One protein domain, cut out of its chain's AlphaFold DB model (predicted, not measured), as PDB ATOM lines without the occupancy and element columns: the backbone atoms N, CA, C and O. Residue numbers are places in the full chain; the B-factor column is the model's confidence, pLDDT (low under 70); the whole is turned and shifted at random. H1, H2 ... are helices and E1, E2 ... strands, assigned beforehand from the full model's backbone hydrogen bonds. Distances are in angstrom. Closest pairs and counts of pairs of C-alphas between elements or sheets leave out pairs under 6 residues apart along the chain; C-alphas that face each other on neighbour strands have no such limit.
ATOM      1  N   PHE A 214     251.460 488.571 561.625       79.06
ATOM      2  CA  PHE A 214     252.506 489.516 561.238       79.06
ATOM      3  C   PHE A 214     252.637 489.470 559.717       79.06
ATOM      4  O   PHE A 214     252.930 488.404 559.170       79.06
ATOM      5  N   ILE A 215     252.409 490.593 559.040       77.12
ATOM      6  CA  ILE A 215     252.338 490.647 557.577       77.12
ATOM      7  C   ILE A 215     253.639 491.216 557.004       77.12
ATOM      8  O   ILE A 215     253.992 492.375 557.241       77.12
ATOM      9  N   THR A 216     254.333 490.391 556.219       77.81
ATOM     10  CA  THR A 216     255.476 490.784 555.387       77.81
ATOM     11  C   THR A 216     255.001 491.058 553.964       77.81
ATOM     12  O   THR A 216     254.502 490.161 553.294       77.81
ATOM     13  N   ASP A 217     255.170 492.289 553.506       72.75
ATOM     14  CA  ASP A 217     254.947 492.713 552.124       72.75
ATOM     15  C   ASP A 217     256.213 492.463 551.282       72.75
ATOM     16  O   ASP A 217     257.331 492.699 551.754       72.75
ATOM     17  N   PHE A 218     256.053 491.989 550.048       73.00
ATOM     18  CA  PHE A 218     257.090 491.979 549.018       73.00
ATOM     19  C   PHE A 218     256.580 492.695 547.767       73.00
ATOM     20  O   PHE A 218     255.716 492.170 547.062       73.00
ATOM     21  N   VAL A 219     257.175 493.851 547.468       60.19
ATOM     22  CA  VAL A 219     256.826 494.653 546.290       60.19
ATOM     23  C   VAL A 219     257.816 494.374 545.162       60.19
ATOM     24  O   VAL A 219     258.996 494.725 545.274       60.19
ATOM     25  N   ASP A 220     257.332 493.785 544.067       57.88
ATOM     26  CA  ASP A 220     258.117 493.614 542.841       57.88
ATOM     27  C   ASP A 220     258.016 494.857 541.936       57.88
ATOM     28  O   ASP A 220     257.011 495.572 541.911       57.88
ATOM     29  N   GLY A 221     259.081 495.144 541.190       51.03
ATOM     30  CA  GLY A 221     259.149 496.261 540.250       51.03
ATOM     31  C   GLY A 221     258.965 495.807 538.803       51.03
ATOM     32  O   GLY A 221     259.300 494.683 538.454       51.03
ATOM     33  N   GLN A 222     258.555 496.720 537.912       42.25
ATOM     34  CA  GLN A 222     258.377 496.452 536.465       42.25
ATOM     35  C   GLN A 222     259.692 496.206 535.680       42.25
ATOM     36  O   GLN A 222     259.806 496.483 534.480       42.25
ATOM     37  N   HIS A 223     260.726 495.732 536.364       44.38
ATOM     38  CA  HIS A 223     262.002 495.290 535.834       44.38
ATOM     39  C   HIS A 223     262.303 493.956 536.505       44.38
ATOM     40  O   HIS A 223     262.379 493.911 537.724       44.38
ATOM     41  N   HIS A 224     262.507 492.890 535.725       41.22
ATOM     42  CA  HIS A 224     262.762 491.536 536.232       41.22
ATOM     43  C   HIS A 224     264.127 491.431 536.955       41.22
ATOM     44  O   HIS A 224     265.102 490.892 536.427       41.22
ATOM     45  N   SER A 225     264.216 492.019 538.147       47.66
ATOM     46  CA  SER A 225     265.344 491.999 539.086       47.66
ATOM     47  C   SER A 225     265.118 491.036 540.247       47.66
ATOM     48  O   SER A 225     266.072 490.640 540.917       47.66
ATOM     49  N   SER A 226     263.866 490.640 540.453       55.88
ATOM     50  CA  SER A 226     263.399 489.711 541.475       55.88
ATOM     51  C   SER A 226     263.801 488.278 541.134       55.88
ATOM     52  O   SER A 226     263.024 487.429 540.706       55.88
ATOM     53  N   ASN A 227     265.091 488.012 541.316       62.97
ATOM     54  CA  ASN A 227     265.660 486.678 541.261       62.97
ATOM     55  C   ASN A 227     265.154 485.866 542.464       62.97
ATOM     56  O   ASN A 227     265.445 486.217 543.608       62.97
ATOM     57  N   VAL A 228     264.462 484.750 542.219       71.62
ATOM     58  CA  VAL A 228     263.940 483.850 543.268       71.62
ATOM     59  C   VAL A 228     265.041 483.379 544.236       71.62
ATOM     60  O   VAL A 228     264.776 483.223 545.427       71.62
ATOM     61  N   THR A 229     266.288 483.253 543.764       72.50
ATOM     62  CA  THR A 229     267.476 482.931 544.580       72.50
ATOM     63  C   THR A 229     267.833 484.024 545.602       72.50
ATOM     64  O   THR A 229     268.524 483.743 546.573       72.50
ATOM     65  N   PHE A 230     267.362 485.263 545.420       77.94
ATOM     66  CA  PHE A 230     267.426 486.328 546.427       77.94
ATOM     67  C   PHE A 230     266.148 486.390 547.271       77.94
ATOM     68  O   PHE A 230     266.240 486.435 548.495       77.94
ATOM     69  N   ILE A 231     264.970 486.375 546.629       78.56
ATOM     70  CA  ILE A 231     263.671 486.578 547.300       78.56
ATOM     71  C   ILE A 231     263.473 485.573 548.438       78.56
ATOM     72  O   ILE A 231     263.107 485.976 549.540       78.56
ATOM     73  N   LYS A 232     263.754 484.285 548.192       82.44
ATOM     74  CA  LYS A 232     263.539 483.225 549.187       82.44
ATOM     75  C   LYS A 232     264.406 483.408 550.440       82.44
ATOM     76  O   LYS A 232     263.823 483.652 551.496       82.44
ATOM     77  N   PRO A 233     265.754 483.449 550.347       83.50
ATOM     78  CA  PRO A 233     266.594 483.776 551.497       83.50
ATOM     79  C   PRO A 233     266.251 485.115 552.162       83.50
ATOM     80  O   PRO A 233     266.329 485.217 553.384       83.50
ATOM     81  N   ALA A 234     265.868 486.148 551.399       83.81
ATOM     82  CA  ALA A 234     265.529 487.465 551.947       83.81
ATOM     83  C   ALA A 234     264.256 487.434 552.808       83.81
ATOM     84  O   ALA A 234     264.256 487.973 553.918       83.81
ATOM     85  N   LEU A 235     263.194 486.775 552.339       85.06
ATOM     86  CA  LEU A 235     261.961 486.593 553.104       85.06
ATOM     87  C   LEU A 235     262.164 485.641 554.286       85.06
ATOM     88  O   LEU A 235     261.709 485.950 555.382       85.06
ATOM     89  N   GLU A 236     262.909 484.548 554.120       85.56
ATOM     90  CA  GLU A 236     263.265 483.627 555.212       85.56
ATOM     91  C   GLU A 236     264.088 484.331 556.310       85.56
ATOM     92  O   GLU A 236     263.846 484.133 557.506       85.56
ATOM     93  N   PHE A 237     265.009 485.222 555.931       86.75
ATOM     94  CA  PHE A 237     265.768 486.074 556.853       86.75
ATOM     95  C   PHE A 237     264.876 487.087 557.591       86.75
ATOM     96  O   PHE A 237     265.039 487.287 558.795       86.75
ATOM     97  N   ILE A 238     263.918 487.717 556.903       85.62
ATOM     98  CA  ILE A 238     262.968 488.654 557.524       85.62
ATOM     99  C   ILE A 238     262.022 487.911 558.475       85.62
ATOM    100  O   ILE A 238     261.899 488.301 559.636       85.62
ATOM    101  N   GLN A 239     261.412 486.813 558.023       84.50
ATOM    102  CA  GLN A 239     260.505 485.993 558.824       84.50
ATOM    103  C   GLN A 239     261.198 485.429 560.068       84.50
ATOM    104  O   GLN A 239     260.623 485.494 561.148       84.50
ATOM    105  N   SER A 240     262.421 484.898 559.963       85.50
ATOM    106  CA  SER A 240     263.152 484.378 561.132       85.50
ATOM    107  C   SER A 240     263.472 485.484 562.143       85.50
ATOM    108  O   SER A 240     263.109 485.368 563.316       85.50
ATOM    109  N   ARG A 241     264.046 486.602 561.682       84.81
ATOM    110  CA  ARG A 241     264.374 487.781 562.499       84.81
ATOM    111  C   ARG A 241     263.160 488.393 563.200       84.81
ATOM    112  O   ARG A 241     263.254 488.777 564.365       84.81
ATOM    113  N   GLU A 242     262.023 488.502 562.520       85.69
ATOM    114  CA  GLU A 242     260.807 489.067 563.115       85.69
ATOM    115  C   GLU A 242     259.988 488.026 563.898       85.69
ATOM    116  O   GLU A 242     259.270 488.402 564.826       85.69
ATOM    117  N   ARG A 243     260.175 486.719 563.664       83.69
ATOM    118  CA  ARG A 243     259.664 485.640 564.531       83.69
ATOM    119  C   ARG A 243     260.393 485.595 565.877       83.69
ATOM    120  O   ARG A 243     259.737 485.381 566.891       83.69
ATOM    121  N   GLU A 244     261.696 485.888 565.937       82.81
ATOM    122  CA  GLU A 244     262.415 486.078 567.214       82.81
ATOM    123  C   GLU A 244     261.847 487.240 568.048       82.81
ATOM    124  O   GLU A 244     261.825 487.179 569.279       82.81
ATOM    125  N   ARG A 245     261.375 488.300 567.382       79.75
ATOM    126  CA  ARG A 245     260.889 489.541 568.007       79.75
ATOM    127  C   ARG A 245     259.416 489.477 568.406       79.75
ATOM    128  O   ARG A 245     259.063 489.849 569.523       79.75
ATOM    129  N   ASN A 246     258.568 488.993 567.501       78.56
ATOM    130  CA  ASN A 246     257.108 489.023 567.619       78.56
ATOM    131  C   ASN A 246     256.518 487.661 568.048       78.56
ATOM    132  O   ASN A 246     255.380 487.582 568.514       78.56
ATOM    133  N   GLY A 247     257.312 486.585 567.986       70.25
ATOM    134  CA  GLY A 247     257.079 485.327 568.694       70.25
ATOM    135  C   GLY A 247     255.856 484.535 568.237       70.25
ATOM    136  O   GLY A 247     255.958 483.668 567.379       70.25
ATOM    137  N   ARG A 248     254.713 484.766 568.895       73.75
ATOM    138  CA  ARG A 248     253.489 483.956 568.747       73.75
ATOM    139  C   ARG A 248     252.645 484.297 567.520       73.75
ATOM    140  O   ARG A 248     251.695 483.568 567.260       73.75
ATOM    141  N   LYS A 249     252.952 485.390 566.817       84.25
ATOM    142  CA  LYS A 249     252.228 485.766 565.599       84.25
ATOM    143  C   LYS A 249     252.501 484.761 564.469       84.25
ATOM    144  O   LYS A 249     253.647 484.356 564.267       84.25
ATOM    145  N   ASN A 250     251.470 484.426 563.698       82.88
ATOM    146  CA  ASN A 250     251.602 483.771 562.399       82.88
ATOM    147  C   ASN A 250     252.399 484.701 561.477       82.88
ATOM    148  O   ASN A 250     252.031 485.864 561.323       82.88
ATOM    149  N   MET A 251     253.486 484.218 560.877       85.81
ATOM    150  CA  MET A 251     254.236 484.991 559.883       85.81
ATOM    151  C   MET A 251     253.584 484.741 558.525       85.81
ATOM    152  O   MET A 251     253.694 483.630 558.013       85.81
ATOM    153  N   LEU A 252     252.894 485.738 557.974       88.12
ATOM    154  CA  LEU A 252     252.243 485.644 556.669       88.12
ATOM    155  C   LEU A 252     252.940 486.592 555.690       88.12
ATOM    156  O   LEU A 252     253.289 487.719 556.046       88.12
ATOM    157  N   THR A 253     253.124 486.149 554.451       88.81
ATOM    158  CA  THR A 253     253.719 486.960 553.383       88.81
ATOM    159  C   THR A 253     252.664 487.297 552.336       88.81
ATOM    160  O   THR A 253     251.974 486.402 551.850       88.81
ATOM    161  N   VAL A 254     252.572 488.568 551.942       88.38
ATOM    162  CA  VAL A 254     251.798 489.019 550.780       88.38
ATOM    163  C   VAL A 254     252.769 489.499 549.704       88.38
ATOM    164  O   VAL A 254     253.576 490.393 549.942       88.38
ATOM    165  N   LEU A 255     252.692 488.888 548.527       86.25
ATOM    166  CA  LEU A 255     253.436 489.258 547.329       86.25
ATOM    167  C   LEU A 255     252.582 490.228 546.491       86.25
ATOM    168  O   LEU A 255     251.374 490.012 546.334       86.25
ATOM    169  N   MET A 256     253.199 491.306 546.004       82.12
ATOM    170  CA  MET A 256     252.556 492.380 545.241       82.12
ATOM    171  C   MET A 256     253.464 492.824 544.079       82.12
ATOM    172  O   MET A 256     254.310 493.706 544.239       82.12
ATOM    173  N   GLY A 257     253.301 492.220 542.904       74.75
ATOM    174  CA  GLY A 257     254.028 492.578 541.682       74.75
ATOM    175  C   GLY A 257     253.120 492.838 540.476       74.75
ATOM    176  O   GLY A 257     251.944 493.190 540.611       74.75
ATOM    177  N   ASP A 258     253.685 492.722 539.268       69.38
ATOM    178  CA  ASP A 258     252.956 492.869 538.003       69.38
ATOM    179  C   ASP A 258     252.722 491.555 537.230       69.38
ATOM    180  O   ASP A 258     252.039 491.580 536.199       69.38
ATOM    181  N   ASP A 259     253.157 490.407 537.769       74.25
ATOM    182  CA  ASP A 259     252.751 489.070 537.312       74.25
ATOM    183  C   ASP A 259     252.406 488.133 538.493       74.25
ATOM    184  O   ASP A 259     253.222 487.299 538.910       74.25
ATOM    185  N   PRO A 260     251.137 488.160 538.949       77.12
ATOM    186  CA  PRO A 260     250.607 487.243 539.957       77.12
ATOM    187  C   PRO A 260     250.812 485.746 539.669       77.12
ATOM    188  O   PRO A 260     250.678 484.927 540.578       77.12
ATOM    189  N   ASN A 261     251.113 485.345 538.427       79.69
ATOM    190  CA  ASN A 261     251.425 483.953 538.098       79.69
ATOM    191  C   ASN A 261     252.891 483.627 538.406       79.69
ATOM    192  O   ASN A 261     253.171 482.549 538.924       79.69
ATOM    193  N   PHE A 262     253.828 484.537 538.124       79.38
ATOM    194  CA  PHE A 262     255.221 484.409 538.559       79.38
ATOM    195  C   PHE A 262     255.306 484.387 540.089       79.38
ATOM    196  O   PHE A 262     255.883 483.461 540.656       79.38
ATOM    197  N   GLU A 263     254.645 485.339 540.752       80.62
ATOM    198  CA  GLU A 263     254.626 485.470 542.212       80.62
ATOM    199  C   GLU A 263     254.063 484.207 542.892       80.62
ATOM    200  O   GLU A 263     254.668 483.674 543.824       80.62
ATOM    201  N   ALA A 264     252.966 483.645 542.371       82.06
ATOM    202  CA  ALA A 264     252.374 482.408 542.891       82.06
ATOM    203  C   ALA A 264     253.258 481.161 542.713       82.06
ATOM    204  O   ALA A 264     253.081 480.184 543.439       82.06
ATOM    205  N   ASN A 265     254.217 481.188 541.782       82.31
ATOM    206  CA  ASN A 265     255.199 480.120 541.587       82.31
ATOM    207  C   ASN A 265     256.453 480.278 542.469       82.31
ATOM    208  O   ASN A 265     257.329 479.412 542.430       82.31
ATOM    209  N   ILE A 266     256.566 481.343 543.278       80.12
ATOM    210  CA  ILE A 266     257.697 481.499 544.204       80.12
ATOM    211  C   ILE A 266     257.603 480.443 545.313       80.12
ATOM    212  O   ILE A 266     258.549 479.672 545.481       80.12
ATOM    213  N   TYR A 267     256.486 480.340 546.036       82.12
ATOM    214  CA  TYR A 267     256.309 479.358 547.118       82.12
ATOM    215  C   TYR A 267     255.234 478.312 546.801       82.12
ATOM    216  O   TYR A 267     254.176 478.617 546.250       82.12
ATOM    217  N   GLU A 268     255.479 477.066 547.203       76.19
ATOM    218  CA  GLU A 268     254.461 476.016 547.155       76.19
ATOM    219  C   GLU A 268     253.312 476.346 548.121       76.19
ATOM    220  O   GLU A 268     253.538 476.828 549.228       76.19
ATOM    221  N   ASN A 269     252.072 476.052 547.715       77.06
ATOM    222  CA  ASN A 269     250.835 476.373 548.451       77.06
ATOM    223  C   ASN A 269     250.495 477.877 548.573       77.06
ATOM    224  O   ASN A 269     249.628 478.235 549.372       77.06
ATOM    225  N   THR A 270     251.105 478.748 547.761       84.00
ATOM    226  CA  THR A 270     250.731 480.173 547.679       84.00
ATOM    227  C   THR A 270     249.277 480.359 547.230       84.00
ATOM    228  O   THR A 270     248.828 479.747 546.259       84.00
ATOM    229  N   VAL A 271     248.533 481.236 547.911       85.50
ATOM    230  CA  VAL A 271     247.125 481.535 547.619       85.50
ATOM    231  C   VAL A 271     246.994 482.838 546.832       85.50
ATOM    232  O   VAL A 271     247.272 483.923 547.336       85.50
ATOM    233  N   ILE A 272     246.489 482.751 545.601       84.75
ATOM    234  CA  ILE A 272     246.140 483.937 544.811       84.75
ATOM    235  C   ILE A 272     244.839 484.545 545.364       84.75
ATOM    236  O   ILE A 272     243.762 483.943 545.273       84.75
ATOM    237  N   ALA A 273     244.943 485.748 545.928       78.38
ATOM    238  CA  ALA A 273     243.879 486.455 546.632       78.38
ATOM    239  C   ALA A 273     242.909 487.149 545.657       78.38
ATOM    240  O   ALA A 273     242.953 488.356 545.435       78.38
ATOM    241  N   ASP A 274     242.020 486.360 545.058       75.31
ATOM    242  CA  ASP A 274     240.881 486.827 544.262       75.31
ATOM    243  C   ASP A 274     239.622 486.908 545.146       75.31
ATOM    244  O   ASP A 274     239.473 486.104 546.067       75.31
ATOM    245  N   LYS A 275     238.650 487.785 544.848       63.75
ATOM    246  CA  LYS A 275     237.416 487.971 545.658       63.75
ATOM    247  C   LYS A 275     236.431 486.780 545.611       63.75
ATOM    248  O   LYS A 275     235.248 486.922 545.909       63.75
ATOM    249  N   ARG A 276     236.911 485.608 545.186       61.94
ATOM    250  CA  ARG A 276     236.209 484.317 545.095       61.94
ATOM    251  C   ARG A 276     237.047 483.140 545.626       61.94
ATOM    252  O   ARG A 276     236.602 482.003 545.516       61.94
ATOM    253  N   THR A 277     238.253 483.385 546.143       67.69
ATOM    254  CA  THR A 277     239.143 482.332 546.649       67.69
ATOM    255  C   THR A 277     238.782 481.973 548.092       67.69
ATOM    256  O   THR A 277     238.900 482.811 548.983       67.69
ATOM    257  N   GLU A 278     238.399 480.720 548.344       60.81
ATOM    258  CA  GLU A 278     238.322 480.182 549.708       60.81
ATOM    259  C   GLU A 278     239.735 479.990 550.280       60.81
ATOM    260  O   GLU A 278     240.550 479.250 549.722       60.81
ATOM    261  N   ILE A 279     240.031 480.640 551.409       66.50
ATOM    262  CA  ILE A 279     241.297 480.446 552.122       66.50
ATOM    263  C   ILE A 279     241.228 479.177 552.966       66.50
ATOM    264  O   ILE A 279     240.316 478.980 553.766       66.50
ATOM    265  N   LYS A 280     242.255 478.338 552.829       60.88
ATOM    266  CA  LYS A 280     242.529 477.232 553.749       60.88
ATOM    267  C   LYS A 280     243.397 477.755 554.894       60.88
ATOM    268  O   LYS A 280     244.393 478.422 554.634       60.88
ATOM    269  N   ASN A 281     243.088 477.370 556.134       57.84
ATOM    270  CA  ASN A 281     243.750 477.826 557.374       57.84
ATOM    271  C   ASN A 281     245.256 477.466 557.520       57.84
ATOM    272  O   ASN A 281     245.795 477.551 558.617       57.84
ATOM    273  N   ALA A 282     245.922 477.029 556.449       61.59
ATOM    274  CA  ALA A 282     247.342 476.675 556.394       61.59
ATOM    275  C   ALA A 282     248.121 477.485 555.331       61.59
ATOM    276  O   ALA A 282     249.228 477.111 554.957       61.59
ATOM    277  N   ALA A 283     247.531 478.560 554.798       72.12
ATOM    278  CA  ALA A 283     248.176 479.437 553.826       72.12
ATOM    279  C   ALA A 283     249.100 480.455 554.519       72.12
ATOM    280  O   ALA A 283     248.622 481.362 555.196       72.12
ATOM    281  N   GLU A 284     250.415 480.313 554.328       82.25
ATOM    282  CA  GLU A 284     251.426 481.277 554.806       82.25
ATOM    283  C   GLU A 284     251.776 482.351 553.756       82.25
ATOM    284  O   GLU A 284     252.277 483.420 554.107       82.25
ATOM    285  N   TYR A 285     251.495 482.092 552.473       87.75
ATOM    286  CA  TYR A 285     251.871 482.946 551.341       87.75
ATOM    287  C   TYR A 285     250.642 483.328 550.516       87.75
ATOM    288  O   TYR A 285     249.846 482.468 550.133       87.75
ATOM    289  N   PHE A 286     250.519 484.615 550.205       88.94
ATOM    290  CA  PHE A 286     249.421 485.204 549.447       88.94
ATOM    291  C   PHE A 286     249.960 486.038 548.287       88.94
ATOM    292  O   PHE A 286     251.035 486.622 548.389       88.94
ATOM    293  N   VAL A 287     249.199 486.129 547.199       87.44
ATOM    294  CA  VAL A 287     249.509 486.978 546.038       87.44
ATOM    295  C   VAL A 287     248.350 487.926 545.794       87.44
ATOM    296  O   VAL A 287     247.207 487.472 545.665       87.44
ATOM    297  N   SER A 288     248.631 489.224 545.716       85.81
ATOM    298  CA  SER A 288     247.612 490.224 545.413       85.81
ATOM    299  C   SER A 288     247.145 490.141 543.957       85.81
ATOM    300  O   SER A 288     247.902 489.865 543.031       85.81
ATOM    301  N   LYS A 289     245.854 490.407 543.753       82.12
ATOM    302  CA  LYS A 289     245.228 490.636 542.440       82.12
ATOM    303  C   LYS A 289     244.623 492.038 542.328       82.12
ATOM    304  O   LYS A 289     243.809 492.301 541.438       82.12
ATOM    305  N   ASN A 290     244.958 492.918 543.267       78.94
ATOM    306  CA  ASN A 290     244.443 494.275 543.296       78.94
ATOM    307  C   ASN A 290     245.088 495.146 542.200       78.94
ATOM    308  O   ASN A 290     245.903 494.706 541.390       78.94
ATOM    309  N   SER A 291     244.658 496.402 542.121       77.88
ATOM    310  CA  SER A 291     245.396 497.436 541.395       77.88
ATOM    311  C   SER A 291     246.494 498.022 542.290       77.88
ATOM    312  O   SER A 291     246.176 498.262 543.453       77.88
ATOM    313  N   PRO A 292     247.667 498.430 541.758       75.88
ATOM    314  CA  PRO A 292     248.748 499.038 542.548       75.88
ATOM    315  C   PRO A 292     248.313 500.211 543.442       75.88
ATOM    316  O   PRO A 292     248.842 500.408 544.533       75.88
ATOM    317  N   ASP A 293     247.298 500.964 543.002       75.94
ATOM    318  CA  ASP A 293     246.598 502.001 543.767       75.94
ATOM    319  C   ASP A 293     246.103 501.506 545.154       75.94
ATOM    320  O   ASP A 293     246.182 502.224 546.150       75.94
ATOM    321  N   ASN A 294     245.597 500.271 545.213       79.75
ATOM    322  CA  ASN A 294     245.103 499.593 546.412       79.75
ATOM    323  C   ASN A 294     246.233 498.885 547.168       79.75
ATOM    324  O   ASN A 294     246.216 498.908 548.391       79.75
ATOM    325  N   ASP A 295     247.202 498.279 546.477       81.12
ATOM    326  CA  ASP A 295     248.345 497.605 547.113       81.12
ATOM    327  C   ASP A 295     249.173 498.597 547.951       81.12
ATOM    328  O   ASP A 295     249.482 498.343 549.115       81.12
ATOM    329  N   LEU A 296     249.387 499.812 547.431       81.25
ATOM    330  CA  LEU A 296     249.995 500.927 548.168       81.25
ATOM    331  C   LEU A 296     249.177 501.356 549.407       81.25
ATOM    332  O   LEU A 296     249.747 501.802 550.405       81.25
ATOM    333  N   ALA A 297     247.848 501.226 549.368       81.56
ATOM    334  CA  ALA A 297     246.991 501.483 550.525       81.56
ATOM    335  C   ALA A 297     247.035 500.318 551.533       81.56
ATOM    336  O   ALA A 297     247.144 500.558 552.735       81.56
ATOM    337  N   PHE A 298     247.028 499.070 551.064       84.12
ATOM    338  CA  PHE A 298     247.149 497.875 551.898       84.12
ATOM    339  C   PHE A 298     248.483 497.865 552.660       84.12
ATOM    340  O   PHE A 298     248.480 497.798 553.889       84.12
ATOM    341  N   SER A 299     249.600 498.090 551.960       85.12
ATOM    342  CA  SER A 299     250.950 498.234 552.531       85.12
ATOM    343  C   SER A 299     251.029 499.327 553.614       85.12
ATOM    344  O   SER A 299     251.720 499.187 554.623       85.12
ATOM    345  N   ARG A 300     250.241 500.406 553.480       85.31
ATOM    346  CA  ARG A 300     250.135 501.474 554.490       85.31
ATOM    347  C   ARG A 300     249.346 501.068 555.743       85.31
ATOM    348  O   ARG A 300     249.622 501.644 556.801       85.31
ATOM    349  N   TYR A 301     248.355 500.181 555.648       84.19
ATOM    350  CA  TYR A 301     247.395 499.922 556.736       84.19
ATOM    351  C   TYR A 301     247.491 498.532 557.377       84.19
ATOM    352  O   TYR A 301     247.172 498.423 558.558       84.19
ATOM    353  N   HIS A 302     247.952 497.511 556.653       86.25
ATOM    354  CA  HIS A 302     247.877 496.108 557.080       86.25
ATOM    355  C   HIS A 302     249.231 495.375 557.101       86.25
ATOM    356  O   HIS A 302     249.270 494.229 557.542       86.25
ATOM    357  N   CYS A 303     250.330 496.009 556.673       85.62
ATOM    358  CA  CYS A 303     251.668 495.404 556.641       85.62
ATOM    359  C   CYS A 303     252.570 495.900 557.786       85.62
ATOM    360  O   CYS A 303     252.682 497.103 558.027       85.62
ATOM    361  N   ASP A 304     253.244 494.975 558.482       86.38
ATOM    362  CA  ASP A 304     254.192 495.291 559.563       86.38
ATOM    363  C   ASP A 304     255.590 495.635 559.020       86.38
ATOM    364  O   ASP A 304     256.302 496.475 559.576       86.38
ATOM    365  N   THR A 305     256.002 494.967 557.938       87.25
ATOM    366  CA  THR A 305     257.309 495.140 557.292       87.25
ATOM    367  C   THR A 305     257.194 494.969 555.779       87.25
ATOM    368  O   THR A 305     256.313 494.258 555.300       87.25
ATOM    369  N   VAL A 306     258.092 495.612 555.028       86.25
ATOM    370  CA  VAL A 306     258.092 495.629 553.558       86.25
ATOM    371  C   VAL A 306     259.491 495.313 553.036       86.25
ATOM    372  O   VAL A 306     260.458 495.996 553.388       86.25
ATOM    373  N   LEU A 307     259.599 494.302 552.176       82.94
ATOM    374  CA  LEU A 307     260.778 494.022 551.365       82.94
ATOM    375  C   LEU A 307     260.611 494.673 549.987       82.94
ATOM    376  O   LEU A 307     259.674 494.373 549.252       82.94
ATOM    377  N   ILE A 308     261.567 495.531 549.631       77.00
ATOM    378  CA  ILE A 308     261.723 496.107 548.290       77.00
ATOM    379  C   ILE A 308     263.087 495.703 547.724       77.00
ATOM    380  O   ILE A 308     264.070 495.624 548.466       77.00
ATOM    381  N   THR A 309     263.183 495.471 546.416       66.00
ATOM    382  CA  THR A 309     264.474 495.205 545.763       66.00
ATOM    383  C   THR A 309     265.273 496.497 545.572       66.00
ATOM    384  O   THR A 309     264.806 497.438 544.932       66.00
ATOM    385  N   ASP A 310     266.489 496.552 546.123       55.50
ATOM    386  CA  ASP A 310     267.368 497.728 546.068       55.50
ATOM    387  C   ASP A 310     267.984 497.916 544.670       55.50
ATOM    388  O   ASP A 310     268.615 497.011 544.129       55.50
ATOM    389  N   ILE A 311     267.886 499.123 544.108       52.78
ATOM    390  CA  ILE A 311     268.460 499.488 542.801       52.78
ATOM    391  C   ILE A 311     269.970 499.182 542.698       52.78
ATOM    392  O   ILE A 311     270.465 498.917 541.605       52.78
ATOM    393  N   ARG A 312     270.688 499.147 543.834       45.72
ATOM    394  CA  ARG A 312     272.119 498.818 543.951       45.72
ATOM    395  C   ARG A 312     272.428 497.322 543.832       45.72
ATOM    396  O   ARG A 312     273.579 496.981 543.575       45.72
ATOM    397  N   SER A 313     271.447 496.436 544.037       39.84
ATOM    398  CA  SER A 313     271.589 494.993 543.771       39.84
ATOM    399  C   SER A 313     271.272 494.643 542.314       39.84
ATOM    400  O   SER A 313     271.662 493.583 541.824       39.84
ATOM    401  N   THR A 314     270.599 495.550 541.603       41.53
ATOM    402  CA  THR A 314     270.291 495.418 540.181       41.53
ATOM    403  C   THR A 314     271.386 496.048 539.314       41.53
ATOM    404  O   THR A 314     272.085 496.972 539.727       41.53
ATOM    405  N   ASN A 315     271.517 495.596 538.063       43.56
ATOM    406  CA  ASN A 315     272.293 496.315 537.049       43.56
ATOM    407  C   ASN A 315     271.492 497.533 536.541       43.56
ATOM    408  O   ASN A 315     271.056 497.543 535.389       43.56
ATOM    409  N   ASP A 316     271.242 498.514 537.412       47.59
ATOM    410  CA  ASP A 316     270.572 499.764 537.050       47.59
ATOM    411  C   ASP A 316     271.532 500.750 536.378       47.59
ATOM    412  O   ASP A 316     272.682 500.932 536.790       47.59
ATOM    413  N   VAL A 317     271.035 501.391 535.324       44.84
ATOM    414  CA  VAL A 317     271.817 502.281 534.469       44.84
ATOM    415  C   VAL A 317     272.058 503.636 535.145       44.84
ATOM    416  O   VAL A 317     273.165 504.160 535.069       44.84
ATOM    417  N   ASN A 318     271.078 504.170 535.877       48.31
ATOM    418  CA  ASN A 318     271.137 505.506 536.480       48.31
ATOM    419  C   ASN A 318     272.086 505.536 537.687       48.31
ATOM    420  O   ASN A 318     272.823 506.506 537.885       48.31
ATOM    421  N   TYR A 319     272.119 504.458 538.482       49.09
ATOM    422  CA  TYR A 319     273.128 504.313 539.534       49.09
ATOM    423  C   TYR A 319     274.539 504.175 538.937       49.09
ATOM    424  O   TYR A 319     275.452 504.887 539.356       49.09
ATOM    425  N   LYS A 320     274.725 503.339 537.901       47.28
ATOM    426  CA  LYS A 320     276.039 503.148 537.254       47.28
ATOM    427  C   LYS A 320     276.555 504.385 536.503       47.28
ATOM    428  O   LYS A 320     277.760 504.614 536.511       47.28
ATOM    429  N   LYS A 321     275.677 505.208 535.915       51.12
ATOM    430  CA  LYS A 321     276.027 506.508 535.304       51.12
ATOM    431  C   LYS A 321     276.313 507.620 536.331       51.12
ATOM    432  O   LYS A 321     276.716 508.718 535.950       51.12
ATOM    433  N   GLY A 322     276.095 507.387 537.630       55.19
ATOM    434  CA  GLY A 322     276.203 508.434 538.655       55.19
ATOM    435  C   GLY A 322     275.130 509.522 538.507       55.19
ATOM    436  O   GLY A 322     275.389 510.708 538.737       55.19
ATOM    437  N   GLU A 323     273.939 509.138 538.049       56.41
ATOM    438  CA  GLU A 323     272.776 510.010 537.845       56.41
ATOM    439  C   GLU A 323     271.798 509.972 539.023       56.41
ATOM    440  O   GLU A 323     271.126 510.968 539.274       56.41
ATOM    441  N   LEU A 324     271.785 508.874 539.786       61.84
ATOM    442  CA  LEU A 324     271.052 508.715 541.043       61.84
ATOM    443  C   LEU A 324     272.023 508.619 542.229       61.84
ATOM    444  O   LEU A 324     272.982 507.849 542.185       61.84
ATOM    445  N   ASN A 325     271.741 509.352 543.312       70.00
ATOM    446  CA  ASN A 325     272.430 509.191 544.593       70.00
ATOM    447  C   ASN A 325     271.603 508.278 545.525       70.00
ATOM    448  O   ASN A 325     270.530 508.691 545.977       70.00
ATOM    449  N   PRO A 326     272.076 507.065 545.877       68.56
ATOM    450  CA  PRO A 326     271.323 506.167 546.750       68.56
ATOM    451  C   PRO A 326     271.012 506.757 548.129       68.56
ATOM    452  O   PRO A 326     269.961 506.450 548.680       68.56
ATOM    453  N   ASP A 327     271.866 507.632 548.664       74.94
ATOM    454  CA  ASP A 327     271.667 508.232 549.992       74.94
ATOM    455  C   ASP A 327     270.652 509.394 549.977       74.94
ATOM    456  O   ASP A 327     270.211 509.867 551.033       74.94
ATOM    457  N   ASP A 328     270.260 509.852 548.784       79.12
ATOM    458  CA  ASP A 328     269.154 510.787 548.570       79.12
ATOM    459  C   ASP A 328     267.862 510.067 548.159       79.12
ATOM    460  O   ASP A 328     266.785 510.608 548.410       79.12
ATOM    461  N   PHE A 329     267.935 508.862 547.580       77.31
ATOM    462  CA  PHE A 329     266.768 508.075 547.157       77.31
ATOM    463  C   PHE A 329     266.252 507.114 548.245       77.31
ATOM    464  O   PHE A 329     265.063 507.132 548.562       77.31
ATOM    465  N   PHE A 330     267.130 506.321 548.871       76.38
ATOM    466  CA  PHE A 330     266.780 505.405 549.964       76.38
ATOM    467  C   PHE A 330     266.916 506.092 551.320       76.38
ATOM    468  O   PHE A 330     267.855 506.852 551.562       76.38
ATOM    469  N   VAL A 331     266.000 505.787 552.241       81.00
ATOM    470  CA  VAL A 331     266.017 506.392 553.576       81.00
ATOM    471  C   VAL A 331     267.034 505.669 554.478       81.00
ATOM    472  O   VAL A 331     266.914 504.455 554.642       81.00
ATOM    473  N   PRO A 332     267.966 506.365 555.164       73.69
ATOM    474  CA  PRO A 332     268.996 505.745 556.014       73.69
ATOM    475  C   PRO A 332     268.498 504.868 557.176       73.69
ATOM    476  O   PRO A 332     269.287 504.144 557.774       73.69
ATOM    477  N   ARG A 333     267.200 504.922 557.514       81.94
ATOM    478  CA  ARG A 333     266.563 504.051 558.522       81.94
ATOM    479  C   ARG A 333     266.110 502.688 557.976       81.94
ATOM    480  O   ARG A 333     265.585 501.879 558.737       81.94
ATOM    481  N   TRP A 334     266.264 502.431 556.677       83.44
ATOM    482  CA  TRP A 334     265.976 501.133 556.060       83.44
ATOM    483  C   TRP A 334     267.167 500.175 556.207       83.44
ATOM    484  O   TRP A 334     268.324 500.575 556.095       83.44
ATOM    485  N   THR A 335     266.893 498.894 556.465       81.94
ATOM    486  CA  THR A 335     267.943 497.872 556.616       81.94
ATOM    487  C   THR A 335     268.307 497.305 555.247       81.94
ATOM    488  O   THR A 335     267.514 496.573 554.663       81.94
ATOM    489  N   SER A 336     269.504 497.610 554.742       77.94
ATOM    490  CA  SER A 336     270.019 496.976 553.523       77.94
ATOM    491  C   SER A 336     270.448 495.531 553.810       77.94
ATOM    492  O   SER A 336     271.100 495.248 554.821       77.94
ATOM    493  N   ILE A 337     270.080 494.618 552.914       79.56
ATOM    494  CA  ILE A 337     270.446 493.199 552.945       79.56
ATOM    495  C   ILE A 337     270.988 492.781 551.577       79.56
ATOM    496  O   ILE A 337     270.561 493.297 550.545       79.56
ATOM    497  N   LYS A 338     271.929 491.837 551.564       77.06
ATOM    498  CA  LYS A 338     272.484 491.240 550.342       77.06
ATOM    499  C   LYS A 338     272.769 489.755 550.548       77.06
ATOM    500  O   LYS A 338     272.892 489.318 551.688       77.06
ATOM    501  N   LEU A 339     272.948 489.014 549.459       75.38
ATOM    502  CA  LEU A 339     273.578 487.692 549.511       75.38
ATOM    503  C   LEU A 339     275.097 487.837 549.716       75.38
ATOM    504  O   LEU A 339     275.710 488.812 549.260       75.38
ATOM    505  N   ASP A 340     275.699 486.869 550.399       76.31
ATOM    506  CA  ASP A 340     277.138 486.615 550.394       76.31
ATOM    507  C   ASP A 340     277.532 485.610 549.291       76.31
ATOM    508  O   ASP A 340     276.699 485.153 548.505       76.31
ATOM    509  N   GLU A 341     278.818 485.259 549.226       73.81
ATOM    510  CA  GLU A 341     279.368 484.300 548.251       73.81
ATOM    511  C   GLU A 341     278.821 482.868 548.424       73.81
ATOM    512  O   GLU A 341     278.909 482.062 547.500       73.81
ATOM    513  N   ASN A 342     278.210 482.561 549.575       76.75
ATOM    514  CA  ASN A 342     277.592 481.273 549.892       76.75
ATOM    515  C   ASN A 342     276.070 481.266 549.646       76.75
ATOM    516  O   ASN A 342     275.413 480.263 549.924       76.75
ATOM    517  N   GLY A 343     275.485 482.374 549.175       71.12
ATOM    518  CA  GLY A 343     274.035 482.519 549.012       71.12
ATOM    519  C   GLY A 343     273.267 482.754 550.322       71.12
ATOM    520  O   GLY A 343     272.053 482.575 550.358       71.12
ATOM    521  N   THR A 344     273.944 483.163 551.397       79.31
ATOM    522  CA  THR A 344     273.330 483.501 552.691       79.31
ATOM    523  C   THR A 344     273.052 485.002 552.779       79.31
ATOM    524  O   THR A 344     273.857 485.817 552.330       79.31
ATOM    525  N   ILE A 345     271.925 485.403 553.377       83.00
ATOM    526  CA  ILE A 345     271.622 486.826 553.584       83.00
ATOM    527  C   ILE A 345     272.469 487.413 554.714       83.00
ATOM    528  O   ILE A 345     272.456 486.933 555.847       83.00
ATOM    529  N   VAL A 346     273.143 488.522 554.413       79.94
ATOM    530  CA  VAL A 346     273.892 489.338 555.370       79.94
ATOM    531  C   VAL A 346     273.370 490.775 555.389       79.94
ATOM    532  O   VAL A 346     273.050 491.361 554.352       79.94
ATOM    533  N   VAL A 347     273.303 491.366 556.585       78.31
ATOM    534  CA  VAL A 347     272.948 492.783 556.766       78.31
ATOM    535  C   VAL A 347     274.108 493.649 556.288       78.31
ATOM    536  O   VAL A 347     275.217 493.559 556.817       78.31
ATOM    537  N   PHE A 348     273.853 494.513 555.308       60.47
ATOM    538  CA  PHE A 348     274.862 495.411 554.768       60.47
ATOM    539  C   PHE A 348     274.807 496.768 555.475       60.47
ATOM    540  O   PHE A 348     273.943 497.603 555.212       60.47
ATOM    541  N   PHE A 349     275.751 496.998 556.388       51.25
ATOM    542  CA  PHE A 349     275.941 498.315 556.989       51.25
ATOM    543  C   PHE A 349     276.587 499.261 555.972       51.25
ATOM    544  O   PHE A 349     277.736 499.062 555.572       51.25
ATOM    545  N   LEU A 350     275.850 500.304 555.583       41.09
ATOM    546  CA  LEU A 350     276.322 501.380 554.710       41.09
ATOM    547  C   LEU A 350     277.361 502.249 555.437       41.09
ATOM    548  O   LEU A 350     277.060 503.320 555.963       41.09
ATOM    549  N   PHE A 351     278.606 501.776 555.478       33.62
ATOM    550  CA  PHE A 351     279.744 502.603 555.861       33.62
ATOM    551  C   PHE A 351     280.040 503.617 554.754       33.62
ATOM    552  O   PHE A 351     280.179 503.262 553.584       33.62
ATOM    553  N   ASN A 352     280.141 504.882 555.160       32.84
ATOM    554  CA  ASN A 352     280.288 506.045 554.289       32.84
ATOM    555  C   ASN A 352     281.415 505.842 553.251       32.84
ATOM    556  O   ASN A 352     282.558 505.541 553.615       32.84
ATOM    557  N   THR A 353     281.102 506.001 551.960       29.89
ATOM    558  CA  THR A 353     281.954 505.555 550.833       29.89
ATOM    559  C   THR A 353     283.332 506.219 550.785       29.89
ATOM    560  O   THR A 353     284.272 505.648 550.229       29.89
ATOM    561  N   SER A 354     283.500 507.358 551.463       31.80
ATOM    562  CA  SER A 354     284.785 508.034 551.685       31.80
ATOM    563  C   SER A 354     285.879 507.139 552.293       31.80
ATOM    564  O   SER A 354     287.059 507.433 552.121       31.80
ATOM    565  N   ILE A 355     285.516 506.061 553.000       32.47
ATOM    566  CA  ILE A 355     286.470 505.169 553.681       32.47
ATOM    567  C   ILE A 355     287.083 504.130 552.722       32.47
ATOM    568  O   ILE A 355     288.266 503.811 552.843       32.47
ATOM    569  N   MET A 356     286.329 503.627 551.736       28.05
ATOM    570  CA  MET A 356     286.812 502.558 550.841       28.05
ATOM    571  C   MET A 356     287.910 503.026 549.877       28.05
ATOM    572  O   MET A 356     288.859 502.284 549.629       28.05
TER     573      MET A 356
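AT A GLANCE: This is residues 214 to 356 of the 1025 residues of an uncharacterized protein of Caenorhabditis remanei (UniProt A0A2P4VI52). A parallel, twisted sheet of five strands has H1 and H2 over one face and H3 over the other. Beyond its E5 edge a looser part follows, with short helices H4 and H5, the small hairpin E6 and E7 beside H1, and a tail ending in H6. The printed part has 143 residues, with six named helices and seven named strands in the order E1 H1 E2 H2 E3 E4 H3 E5 H4 H5 E6 E7 H6, class mixed. The large sheet runs E3 E4 E2 E1 E5. The whole is compact by its radius of gyration of the C-alphas, 16.3 A, yet elongated, spanning 54 by 32 by 30 A.

IN THESE COORDINATES: Find C-alpha 214 at (252.506, 489.516, 561.238), where E1, residues 214 to 219, begins. H1, residues 228 to 246, runs 25.8 A from C-alpha 228 at (263.940, 483.850, 543.268). E2, residues 250 to 256, is 19.2 A long. Next come H2, residues 260 to 264, E3, residues 271 to 273, E4, residues 285 to 288, H3, residues 292 to 301 and 14.3 A long, and E5, residues 305 to 308. Then look for H4, residues 317 to 320, H5, residues 326 to 329, E6, residues 337 to 339, and E7, residues 345 to 347. H6, residues 353 to 356, ends at (286.812, 502.558, 550.841).

HOW THE PARTS SIT: Start at E2 and E1, parallel at 19 degrees, with N 216 and O 252 2.9 A apart. E1 and E5 are parallel, N 307 and O 217 at 2.8 A; E4 and E2 likewise, N 286 and O 253 at 2.8 A; E3 and E4 too, N 271 and O 285 at 2.9 A. H1 lies over E1 at a height over the sheet of 8.9 A, its closest C-alphas to E2 being Gln 239 and Met 251, 6.4 A. H2, on the same face, is over E4 at 8.0 A. H3, on the opposite face, is over E2 and E1 at 9.8 A, giving three layers, helices on both faces of a sheet. E1, H1, E2 form a strand-helix-strand unit, two parallel neighbour strands joined through a helix, with a right-handed crossover. E2, H2, E3 and E4, H3, E5 are split units, other strands lying between, also right-handed. In the hairpin E6 and E7, N 346 and O 338 are 2.8 A apart; the closest C-alphas of H1 and E7, Pro 233 and Ile 345, are 6.2 A apart. H4 and H5 are close but not clearly touching, Tyr 319 to Pro 326 at 7.7 A between C-alphas, and H6 is apart from both. Every O i to N i+4 pair is within hydrogen-bond range in H2, with 13 of 15 in H1 and 5 of 6 in H3; H4, H5 and H6 are too short for such a pair.

THE WHOLE: The two C-alphas farthest apart, Arg 276 and Ile 355, are 55.1 A apart. The printed part has no cut, and the link E3 to E4, 11 residues, is long. Mean pLDDT of the printed part is 71.5; look for values under 70 at residues 309 to 324 and 348 to 356, among others.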